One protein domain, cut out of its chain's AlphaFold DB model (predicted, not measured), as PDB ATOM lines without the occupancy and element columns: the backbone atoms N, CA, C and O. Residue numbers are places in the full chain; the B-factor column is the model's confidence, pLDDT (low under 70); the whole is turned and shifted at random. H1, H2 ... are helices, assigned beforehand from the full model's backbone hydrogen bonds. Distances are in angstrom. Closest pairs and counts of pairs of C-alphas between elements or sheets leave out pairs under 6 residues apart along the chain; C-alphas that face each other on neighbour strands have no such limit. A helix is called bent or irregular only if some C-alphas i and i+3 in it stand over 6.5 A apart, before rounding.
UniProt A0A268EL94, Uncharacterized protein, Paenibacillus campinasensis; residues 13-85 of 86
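This is residues 13 to 85 of the 86 residues of an uncharacterized protein of Paenibacillus campinasensis (UniProt A0A268EL94). The kinked helix H1 is crossed by two shorter helices, H2 near its last part and H3 near its first part; beyond H3, H4 and H5 carry the chain away to the far end of the long axis, H5 turning a corner from H4. The printed part has 73 residues with five named helices, H1 to H5 in that order, and no named strand; the class is all helix. The whole is elongated, spanning 40 by 24 by 23 A, and only just compact, close to loose, with a radius of gyration of the C-alphas of 13.4 A.

H1, residues 16 to 32, measures 24.7 A from C-alpha 16 at (49.188, -29.275, 105.497) to C-alpha 32 at (51.760, -44.090, 85.892). It has a kink of 32 degrees near residue 26 and is only just irregular, C-alphas 24 and 27 being 6.8 A apart. H3, residues 52 to 62, is 15.0 A long; H2 is residues 38 to 45, H4 residues 65 to 73, and H5 residues 76 to 83, ending at C-alpha 83 (62.007, -21.215, 110.655).

H1 touches H2 with residues 26 to 30 alone, about perpendicular at 85 degrees; the closest C-alphas, of Ser 30 and Thr 41, are 5.5 A apart. With residues 18 to 23 alone H1 touches H3, the hub, at a steep tilt of 51 degrees, closest at the C-alphas of Leu 19 and Glu 53, 5.5 A. H3 and H4 form a helical hairpin and only just touch, with 3 pairs of C-alphas within 8 A, the closest Asp 59 and Ile 68 at 6.9 A. H2 and H3 touch at a steep tilt of 57 degrees, opposite ways, with the C-alphas of Met 42 and Arg 58 closest at 5.5 A. H4 and H5 touch only at the corner, closest at the C-alphas of Tyr 73 and Ala 79, 5.1 A. H1 is apart from H4 and H5. In H2, H4 and H5 every O i to N i+4 pair is within hydrogen-bond range; in H1 11 of 13 are, in H3 6 of 7.

The farthest C-alphas, of Asn 34 and Asp 77, are 40.3 A apart. The printed part has no cut and no long link. Residues 45 to 50 and 85 are under 70 in pLDDT.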
ATOM      1  N   GLU A  13      48.908 -20.154 104.958       90.62
ATOM      2  CA  GLU A  13      47.531 -20.358 104.504       90.62
ATOM      3  C   GLU A  13      47.328 -21.753 103.903       90.62
ATOM      4  O   GLU A  13      46.191 -22.188 103.732       90.62
ATOM      5  N   LEU A  14      48.423 -22.467 103.614       91.38
ATOM      6  CA  LEU A  14      48.377 -23.794 103.022       91.38
ATOM      7  C   LEU A  14      47.842 -24.831 104.009       91.38
ATOM      8  O   LEU A  14      48.269 -24.928 105.163       91.38
ATOM      9  N   ASN A  15      46.960 -25.690 103.516       92.44
ATOM     10  CA  ASN A  15      46.489 -26.851 104.242       92.44
ATOM     11  C   ASN A  15      47.542 -27.972 104.201       92.44
ATOM     12  O   ASN A  15      47.791 -28.596 103.166       92.44
ATOM     13  N   LEU A  16      48.129 -28.271 105.363       90.75
ATOM     14  CA  LEU A  16      49.188 -29.275 105.497       90.75
ATOM     15  C   LEU A  16      48.738 -30.700 105.142       90.75
ATOM     16  O   LEU A  16      49.539 -31.470 104.610       90.75
ATOM     17  N   GLU A  17      47.478 -31.066 105.400       92.19
ATOM     18  CA  GLU A  17      46.953 -32.389 105.038       92.19
ATOM     19  C   GLU A  17      46.840 -32.536 103.519       92.19
ATOM     20  O   GLU A  17      47.241 -33.560 102.960       92.19
ATOM     21  N   VAL A  18      46.350 -31.495 102.837       89.56
ATOM     22  CA  VAL A  18      46.258 -31.459 101.371       89.56
ATOM     23  C   VAL A  18      47.653 -31.499 100.751       89.56
ATOM     24  O   VAL A  18      47.903 -32.320  99.866       89.56
ATOM     25  N   LEU A  19      48.579 -30.682 101.256       90.31
ATOM     26  CA  LEU A  19      49.963 -30.628 100.791       90.31
ATOM     27  C   LEU A  19      50.674 -31.977 100.969       90.31
ATOM     28  O   LEU A  19      51.278 -32.497 100.027       90.31
ATOM     29  N   GLY A  20      50.538 -32.601 102.143       90.88
ATOM     30  CA  GLY A  20      51.068 -33.937 102.407       90.88
ATOM     31  C   GLY A  20      50.464 -34.995 101.481       90.88
ATOM     32  O   GLY A  20      51.193 -35.777 100.866       90.88
ATOM     33  N   ALA A  21      49.139 -34.990 101.306       90.69
ATOM     34  CA  ALA A  21      48.452 -35.921 100.416       90.69
ATOM     35  C   ALA A  21      48.883 -35.758  98.948       90.69
ATOM     36  O   ALA A  21      49.020 -36.757  98.240       90.69
ATOM     37  N   MET A  22      49.108 -34.528  98.479       87.31
ATOM     38  CA  MET A  22      49.614 -34.262  97.130       87.31
ATOM     39  C   MET A  22      51.049 -34.763  96.956       87.31
ATOM     40  O   MET A  22      51.319 -35.495  96.004       87.31
ATOM     41  N   MET A  23      51.944 -34.463  97.902       88.62
ATOM     42  CA  MET A  23      53.337 -34.925  97.867       88.62
ATOM     43  C   MET A  23      53.444 -36.454  97.823       88.62
ATOM     44  O   MET A  23      54.220 -37.004  97.038       88.62
ATOM     45  N   LEU A  24      52.614 -37.163  98.597       92.00
ATOM     46  CA  LEU A  24      52.571 -38.630  98.595       92.00
ATOM     47  C   LEU A  24      52.068 -39.219  97.265       92.00
ATOM     48  O   LEU A  24      52.446 -40.335  96.904       92.00
ATOM     49  N   LYS A  25      51.250 -38.478  96.508       88.69
ATOM     50  CA  LYS A  25      50.744 -38.905  95.192       88.69
ATOM     51  C   LYS A  25      51.752 -38.712  94.059       88.69
ATOM     52  O   LYS A  25      51.593 -39.345  93.016       88.69
ATOM     53  N   VAL A  26      52.794 -37.897  94.237       88.38
ATOM     54  CA  VAL A  26      53.747 -37.576  93.160       88.38
ATOM     55  C   VAL A  26      54.377 -38.839  92.573       88.38
ATOM     56  O   VAL A  26      54.287 -39.062  91.370       88.38
ATOM     57  N   ALA A  27      54.967 -39.698  93.408       92.06
ATOM     58  CA  ALA A  27      55.662 -40.901  92.951       92.06
ATOM     59  C   ALA A  27      54.768 -41.897  92.176       92.06
ATOM     60  O   ALA A  27      55.167 -42.305  91.078       92.06
ATOM     61  N   PRO A  28      53.573 -42.298  92.671       93.69
ATOM     62  CA  PRO A  28      52.700 -43.187  91.906       93.69
ATOM     63  C   PRO A  28      52.225 -42.558  90.590       93.69
ATOM     64  O   PRO A  28      52.207 -43.254  89.574       93.69
ATOM     65  N   ILE A  29      51.941 -41.249  90.558       90.19
ATOM     66  CA  ILE A  29      51.579 -40.546  89.314       90.19
ATOM     67  C   ILE A  29      52.763 -40.533  88.339       90.19
ATOM     68  O   ILE A  29      52.592 -40.858  87.167       90.19
ATOM     69  N   SER A  30      53.984 -40.243  88.806       92.44
ATOM     70  CA  SER A  30      55.186 -40.298  87.963       92.44
ATOM     71  C   SER A  30      55.362 -41.660  87.311       92.44
ATOM     72  O   SER A  30      55.646 -41.746  86.117       92.44
ATOM     73  N   LYS A  31      55.155 -42.736  88.080       95.00
ATOM     74  CA  LYS A  31      55.229 -44.098  87.554       95.00
ATOM     75  C   LYS A  31      54.132 -44.367  86.525       95.00
ATOM     76  O   LYS A  31      54.430 -44.953  85.485       95.00
ATOM     77  N   GLN A  32      52.900 -43.938  86.799       93.75
ATOM     78  CA  GLN A  32      51.760 -44.090  85.892       93.75
ATOM     79  C   GLN A  32      51.988 -43.366  84.556       93.75
ATOM     80  O   GLN A  32      51.650 -43.906  83.507       93.75
ATOM     81  N   LEU A  33      52.609 -42.185  84.586       91.38
ATOM     82  CA  LEU A  33      52.950 -41.391  83.399       91.38
ATOM     83  C   LEU A  33      54.283 -41.795  82.748       91.38
ATOM     84  O   LEU A  33      54.745 -41.142  81.817       91.38
ATOM     85  N   ASN A  34      54.918 -42.870  83.226       94.06
ATOM     86  CA  ASN A  34      56.220 -43.347  82.756       94.06
ATOM     87  C   ASN A  34      57.335 -42.280  82.811       94.06
ATOM     88  O   ASN A  34      58.287 -42.300  82.027       94.06
ATOM     89  N   HIS A  35      57.242 -41.346  83.756       93.81
ATOM     90  CA  HIS A  35      58.287 -40.368  84.012       93.81
ATOM     91  C   HIS A  35      59.434 -41.006  84.795       93.81
ATOM     92  O   HIS A  35      59.228 -41.679  85.806       93.81
ATOM     93  N   LYS A  36      60.672 -40.746  84.360       93.56
ATOM     94  CA  LYS A  36      61.877 -41.198  85.073       93.56
ATOM     95  C   LYS A  36      62.069 -40.471  86.407       93.56
ATOM     96  O   LYS A  36      62.587 -41.065  87.347       93.56
ATOM     97  N   TRP A  37      61.669 -39.200  86.480       92.12
ATOM     98  CA  TRP A  37      61.879 -38.342  87.644       92.12
ATOM     99  C   TRP A  37      60.579 -37.659  88.087       92.12
ATOM    100  O   TRP A  37      59.862 -37.130  87.235       92.12
ATOM    101  N   PRO A  38      60.307 -37.580  89.405       88.94
ATOM    102  CA  PRO A  38      59.166 -36.856  89.966       88.94
ATOM    103  C   PRO A  38      58.972 -35.434  89.443       88.94
ATOM    104  O   PRO A  38      57.853 -35.062  89.097       88.94
ATOM    105  N   LYS A  39      60.060 -34.667  89.290       87.88
ATOM    106  CA  LYS A  39      60.004 -33.289  88.779       87.88
ATOM    107  C   LYS A  39      59.319 -33.172  87.413       87.88
ATOM    108  O   LYS A  39      58.541 -32.253  87.208       87.88
ATOM    109  N   SER A  40      59.494 -34.163  86.534       88.25
ATOM    110  CA  SER A  40      58.856 -34.184  85.211       88.25
ATOM    111  C   SER A  40      57.337 -34.332  85.299       88.25
ATOM    112  O   SER A  40      56.613 -33.913  84.409       88.25
ATOM    113  N   THR A  41      56.834 -34.905  86.395       85.88
ATOM    114  CA  THR A  41      55.393 -34.930  86.681       85.88
ATOM    115  C   THR A  41      54.911 -33.560  87.110       85.88
ATOM    116  O   THR A  41      53.878 -33.118  86.641       85.88
ATOM    117  N   MET A  42      55.660 -32.864  87.957       82.81
ATOM    118  CA  MET A  42      55.282 -31.529  88.429       82.81
ATOM    119  C   MET A  42      55.324 -30.490  87.299       82.81
ATOM    120  O   MET A  42      54.478 -29.607  87.255       82.81
ATOM    121  N   GLU A  43      56.235 -30.656  86.335       76.88
ATOM    122  CA  GLU A  43      56.283 -29.867  85.096       76.88
ATOM    123  C   GLU A  43      55.087 -30.120  84.161       76.88
ATOM    124  O   GLU A  43      54.691 -29.219  83.428       76.88
ATOM    125  N   ALA A  44      54.512 -31.328  84.179       72.25
ATOM    126  CA  ALA A  44      53.485 -31.757  83.226       72.25
ATOM    127  C   ALA A  44      52.052 -31.806  83.790       72.25
ATOM    128  O   ALA A  44      51.103 -31.866  83.013       72.25
ATOM    129  N   TYR A  45      51.885 -31.865  85.116       66.38
ATOM    130  CA  TYR A  45      50.647 -32.342  85.750       66.38
ATOM    131  C   TYR A  45      49.931 -31.308  86.627       66.38
ATOM    132  O   TYR A  45      48.816 -31.571  87.069       66.38
ATOM    133  N   ILE A  46      50.530 -30.147  86.905       63.59
ATOM    134  CA  ILE A  46      49.891 -29.152  87.774       63.59
ATOM    135  C   ILE A  46      49.230 -28.076  86.920       63.59
ATOM    136  O   ILE A  46      49.902 -27.253  86.300       63.59
ATOM    137  N   ASP A  47      47.898 -28.122  86.905       63.34
ATOM    138  CA  ASP A  47      47.029 -27.111  86.312       63.34
ATOM    139  C   ASP A  47      47.416 -25.711  86.842       63.34
ATOM    140  O   ASP A  47      47.541 -25.539  88.063       63.34
ATOM    141  N   PRO A  48      47.657 -24.712  85.973       56.78
ATOM    142  CA  PRO A  48      47.916 -23.340  86.403       56.78
ATOM    143  C   PRO A  48      46.793 -22.736  87.264       56.78
ATOM    144  O   PRO A  48      47.102 -21.848  88.052       56.78
ATOM    145  N   ASP A  49      45.562 -23.258  87.193       56.41
ATOM    146  CA  ASP A  49      44.414 -22.825  88.011       56.41
ATOM    147  C   ASP A  49      44.228 -23.655  89.302       56.41
ATOM    148  O   ASP A  49      43.170 -23.644  89.939       56.41
ATOM    149  N   SER A  50      45.244 -24.426  89.698       63.94
ATOM    150  CA  SER A  50      45.176 -25.281  90.885       63.94
ATOM    151  C   SER A  50      45.231 -24.500  92.209       63.94
ATOM    152  O   SER A  50      45.731 -23.380  92.289       63.94
ATOM    153  N   ALA A  51      44.692 -25.111  93.273       76.25
ATOM    154  CA  ALA A  51      44.710 -24.560  94.631       76.25
ATOM    155  C   ALA A  51      46.143 -24.244  95.110       76.25
ATOM    156  O   ALA A  51      47.107 -24.857  94.645       76.25
ATOM    157  N   GLY A  52      46.277 -23.330  96.080       86.62
ATOM    158  CA  GLY A  52      47.570 -22.820  96.555       86.62
ATOM    159  C   GLY A  52      48.587 -23.900  96.952       86.62
ATOM    160  O   GLY A  52      49.783 -23.718  96.741       86.62
ATOM    161  N   GLU A  53      48.148 -25.063  97.446       89.69
ATOM    162  CA  GLU A  53      49.041 -26.185  97.770       89.69
ATOM    163  C   GLU A  53      49.702 -26.793  96.530       89.69
ATOM    164  O   GLU A  53      50.889 -27.123  96.552       89.69
ATOM    165  N   ALA A  54      48.945 -26.946  95.444       85.19
ATOM    166  CA  ALA A  54      49.467 -27.475  94.192       85.19
ATOM    167  C   ALA A  54      50.418 -26.467  93.541       85.19
ATOM    168  O   ALA A  54      51.483 -26.853  93.057       85.19
ATOM    169  N   GLU A  55      50.085 -25.176  93.608       88.88
ATOM    170  CA  GLU A  55      50.970 -24.104  93.163       88.88
ATOM    171  C   GLU A  55      52.310 -24.127  93.919       88.88
ATOM    172  O   GLU A  55      53.370 -24.117  93.293       88.88
ATOM    173  N   PHE A  56      52.275 -24.244  95.252       91.69
ATOM    174  CA  PHE A  56      53.481 -24.330  96.078       91.69
ATOM    175  C   PHE A  56      54.350 -25.531  95.701       91.69
ATOM    176  O   PHE A  56      55.558 -25.390  95.500       91.69
ATOM    177  N   ILE A  57      53.746 -26.715  95.565       89.19
ATOM    178  CA  ILE A  57      54.480 -27.926  95.189       89.19
ATOM    179  C   ILE A  57      55.107 -27.766  93.803       89.19
ATOM    180  O   ILE A  57      56.271 -28.117  93.639       89.19
ATOM    181  N   ARG A  58      54.385 -27.225  92.814       87.56
ATOM    182  CA  ARG A  58      54.930 -26.971  91.470       87.56
ATOM    183  C   ARG A  58      56.153 -26.065  91.537       87.56
ATOM    184  O   ARG A  58      57.191 -26.380  90.954       87.56
ATOM    185  N   ASP A  59      56.031 -24.963  92.265       90.44
ATOM    186  CA  ASP A  59      57.074 -23.956  92.379       90.44
ATOM    187  C   ASP A  59      58.355 -24.515  93.014       90.44
ATOM    188  O   ASP A  59      59.441 -24.166  92.558       90.44
ATOM    189  N   LEU A  60      58.258 -25.454  93.970       90.88
ATOM    190  CA  LEU A  60      59.428 -26.150  94.532       90.88
ATOM    191  C   LEU A  60      60.292 -26.859  93.473       90.88
ATOM    192  O   LEU A  60      61.472 -27.111  93.718       90.88
ATOM    193  N   PHE A  61      59.721 -27.210  92.318       87.81
ATOM    194  CA  PHE A  61      60.437 -27.884  91.233       87.81
ATOM    195  C   PHE A  61      60.756 -26.975  90.043       87.81
ATOM    196  O   PHE A  61      61.536 -27.389  89.185       87.81
ATOM    197  N   GLN A  62      60.168 -25.777  89.971       87.75
ATOM    198  CA  GLN A  62      60.292 -24.878  88.816       87.75
ATOM    199  C   GLN A  62      61.012 -23.562  89.115       87.75
ATOM    200  O   GLN A  62      61.588 -22.979  88.200       87.75
ATOM    201  N   LEU A  63      60.985 -23.099  90.363       91.69
ATOM    202  CA  LEU A  63      61.583 -21.833  90.772       91.69
ATOM    203  C   LEU A  63      62.944 -22.042  91.440       91.69
ATOM    204  O   LEU A  63      63.258 -23.109  91.972       91.69
ATOM    205  N   THR A  64      63.756 -20.989  91.431       95.69
ATOM    206  CA  THR A  64      64.958 -20.907  92.264       95.69
ATOM    207  C   THR A  64      64.595 -20.712  93.737       95.69
ATOM    208  O   THR A  64      63.499 -20.267  94.078       95.69
ATOM    209  N   THR A  65      65.536 -21.003  94.639       96.44
ATOM    210  CA  THR A  65      65.340 -20.802  96.083       96.44
ATOM    211  C   THR A  65      64.937 -19.365  96.422       96.44
ATOM    212  O   THR A  65      64.027 -19.170  97.225       96.44
ATOM    213  N   ASP A  66      65.571 -18.373  95.794       97.00
ATOM    214  CA  ASP A  66      65.295 -16.956  96.053       97.00
ATOM    215  C   ASP A  66      63.870 -16.577  95.625       97.00
ATOM    216  O   ASP A  66      63.148 -15.923  96.375       97.00
ATOM    217  N   GLU A  67      63.423 -17.056  94.462       96.50
ATOM    218  CA  GLU A  67      62.054 -16.841  93.976       96.50
ATOM    219  C   GLU A  67      61.013 -17.514  94.880       96.50
ATOM    220  O   GLU A  67      59.961 -16.930  95.144       96.50
ATOM    221  N   ILE A  68      61.303 -18.711  95.401       96.19
ATOM    222  CA  ILE A  68      60.424 -19.406  96.355       96.19
ATOM    223  C   ILE A  68      60.313 -18.602  97.655       96.19
ATOM    224  O   ILE A  68      59.206 -18.392  98.155       96.19
ATOM    225  N   VAL A  69      61.446 -18.151  98.204       96.12
ATOM    226  CA  VAL A  69      61.493 -17.360  99.444       96.12
ATOM    227  C   VAL A  69      60.732 -16.049  99.283       96.12
ATOM    228  O   VAL A  69      59.911 -15.705 100.134       96.12
ATOM    229  N   GLU A  70      60.939 -15.344  98.174       95.56
ATOM    230  CA  GLU A  70      60.219 -14.106  97.899       95.56
ATOM    231  C   GLU A  70      58.711 -14.362  97.773       95.56
ATOM    232  O   GLU A  70      57.905 -13.734  98.461       95.56
ATOM    233  N   LYS A  71      58.319 -15.347  96.957       94.00
ATOM    234  CA  LYS A  71      56.914 -15.612  96.636       94.00
ATOM    235  C   LYS A  71      56.097 -16.131  97.818       94.00
ATOM    236  O   LYS A  71      54.966 -15.681  98.009       94.00
ATOM    237  N   TRP A  72      56.629 -17.099  98.562       94.88
ATOM    238  CA  TRP A  72      55.863 -17.876  99.546       94.88
ATOM    239  C   TRP A  72      56.103 -17.453 100.989       94.88
ATOM    240  O   TRP A  72      55.237 -17.652 101.847       94.88
ATOM    241  N   TYR A  73      57.265 -16.861 101.255       94.56
ATOM    242  CA  TYR A  73      57.683 -16.488 102.599       94.56
ATOM    243  C   TYR A  73      57.756 -14.974 102.798       94.56
ATOM    244  O   TYR A  73      57.963 -14.547 103.928       94.56
ATOM    245  N   GLY A  74      57.538 -14.161 101.758       92.88
ATOM    246  CA  GLY A  74      57.625 -12.702 101.858       92.88
ATOM    247  C   GLY A  74      59.064 -12.220 102.055       92.88
ATOM    248  O   GLY A  74      59.310 -11.306 102.845       92.88
ATOM    249  N   GLY A  75      60.008 -12.889 101.392       94.31
ATOM    250  CA  GLY A  75      61.435 -12.596 101.465       94.31
ATOM    251  C   GLY A  75      62.131 -13.223 102.678       94.31
ATOM    252  O   GLY A  75      61.542 -13.956 103.481       94.31
ATOM    253  N   MET A  76      63.425 -12.927 102.822       94.00
ATOM    254  CA  MET A  76      64.286 -13.542 103.844       94.00
ATOM    255  C   MET A  76      63.811 -13.292 105.281       94.00
ATOM    256  O   MET A  76      63.924 -14.184 106.121       94.00
ATOM    257  N   ASP A  77      63.237 -12.122 105.572       91.25
ATOM    258  CA  ASP A  77      62.717 -11.798 106.905       91.25
ATOM    259  C   ASP A  77      61.540 -12.700 107.298       91.25
ATOM    260  O   ASP A  77      61.434 -13.141 108.447       91.25
ATOM    261  N   GLY A  78      60.631 -12.968 106.359       90.50
ATOM    262  CA  GLY A  78      59.499 -13.850 106.610       90.50
ATOM    263  C   GLY A  78      59.910 -15.322 106.643       90.50
ATOM    264  O   GLY A  78      59.436 -16.055 107.514       90.50
ATOM    265  N   ALA A  79      60.879 -15.729 105.816       92.44
ATOM    266  CA  ALA A  79      61.481 -17.062 105.882       92.44
ATOM    267  C   ALA A  79      62.177 -17.318 107.232       92.44
ATOM    268  O   ALA A  79      61.935 -18.344 107.868       92.44
ATOM    269  N   ALA A  80      62.974 -16.363 107.722       91.75
ATOM    270  CA  ALA A  80      63.626 -16.456 109.028       91.75
ATOM    271  C   ALA A  80      62.599 -16.564 110.167       91.75
ATOM    272  O   ALA A  80      62.728 -17.411 111.052       91.75
ATOM    273  N   LYS A  81      61.532 -15.753 110.129       89.50
ATOM    274  CA  LYS A  81      60.435 -15.850 111.107       89.50
ATOM    275  C   LYS A  81      59.758 -17.210 111.074       89.50
ATOM    276  O   LYS A  81      59.453 -17.727 112.144       89.50
ATOM    277  N   PHE A  82      59.515 -17.755 109.881       88.00
ATOM    278  CA  PHE A  82      58.913 -19.072 109.720       88.00
ATOM    279  C   PHE A  82      59.776 -20.135 110.402       88.00
ATOM    280  O   PHE A  82      59.282 -20.769 111.322       88.00
ATOM    281  N   ILE A  83      61.071 -20.230 110.073       88.69
ATOM    282  CA  ILE A  83      62.007 -21.215 110.655       88.69
ATOM    283  C   ILE A  83      62.021 -21.190 112.193       88.69
ATOM    284  O   ILE A  83      62.103 -22.241 112.818       88.69
ATOM    285  N   HIS A  84      61.942 -20.011 112.812       81.19
ATOM    286  CA  HIS A  84      62.000 -19.866 114.272       81.19
ATOM    287  C   HIS A  84      60.641 -19.984 114.992       81.19
ATOM    288  O   HIS A  84      60.615 -19.901 116.219       81.19
ATOM    289  N   HIS A  85      59.530 -20.123 114.261       68.19
ATOM    290  CA  HIS A  85      58.171 -20.225 114.816       68.19
ATOM    291  C   HIS A  85      57.450 -21.540 114.474       68.19
ATOM    292  O   HIS A  85      56.284 -21.675 114.853       68.19
TER     293      HIS A  85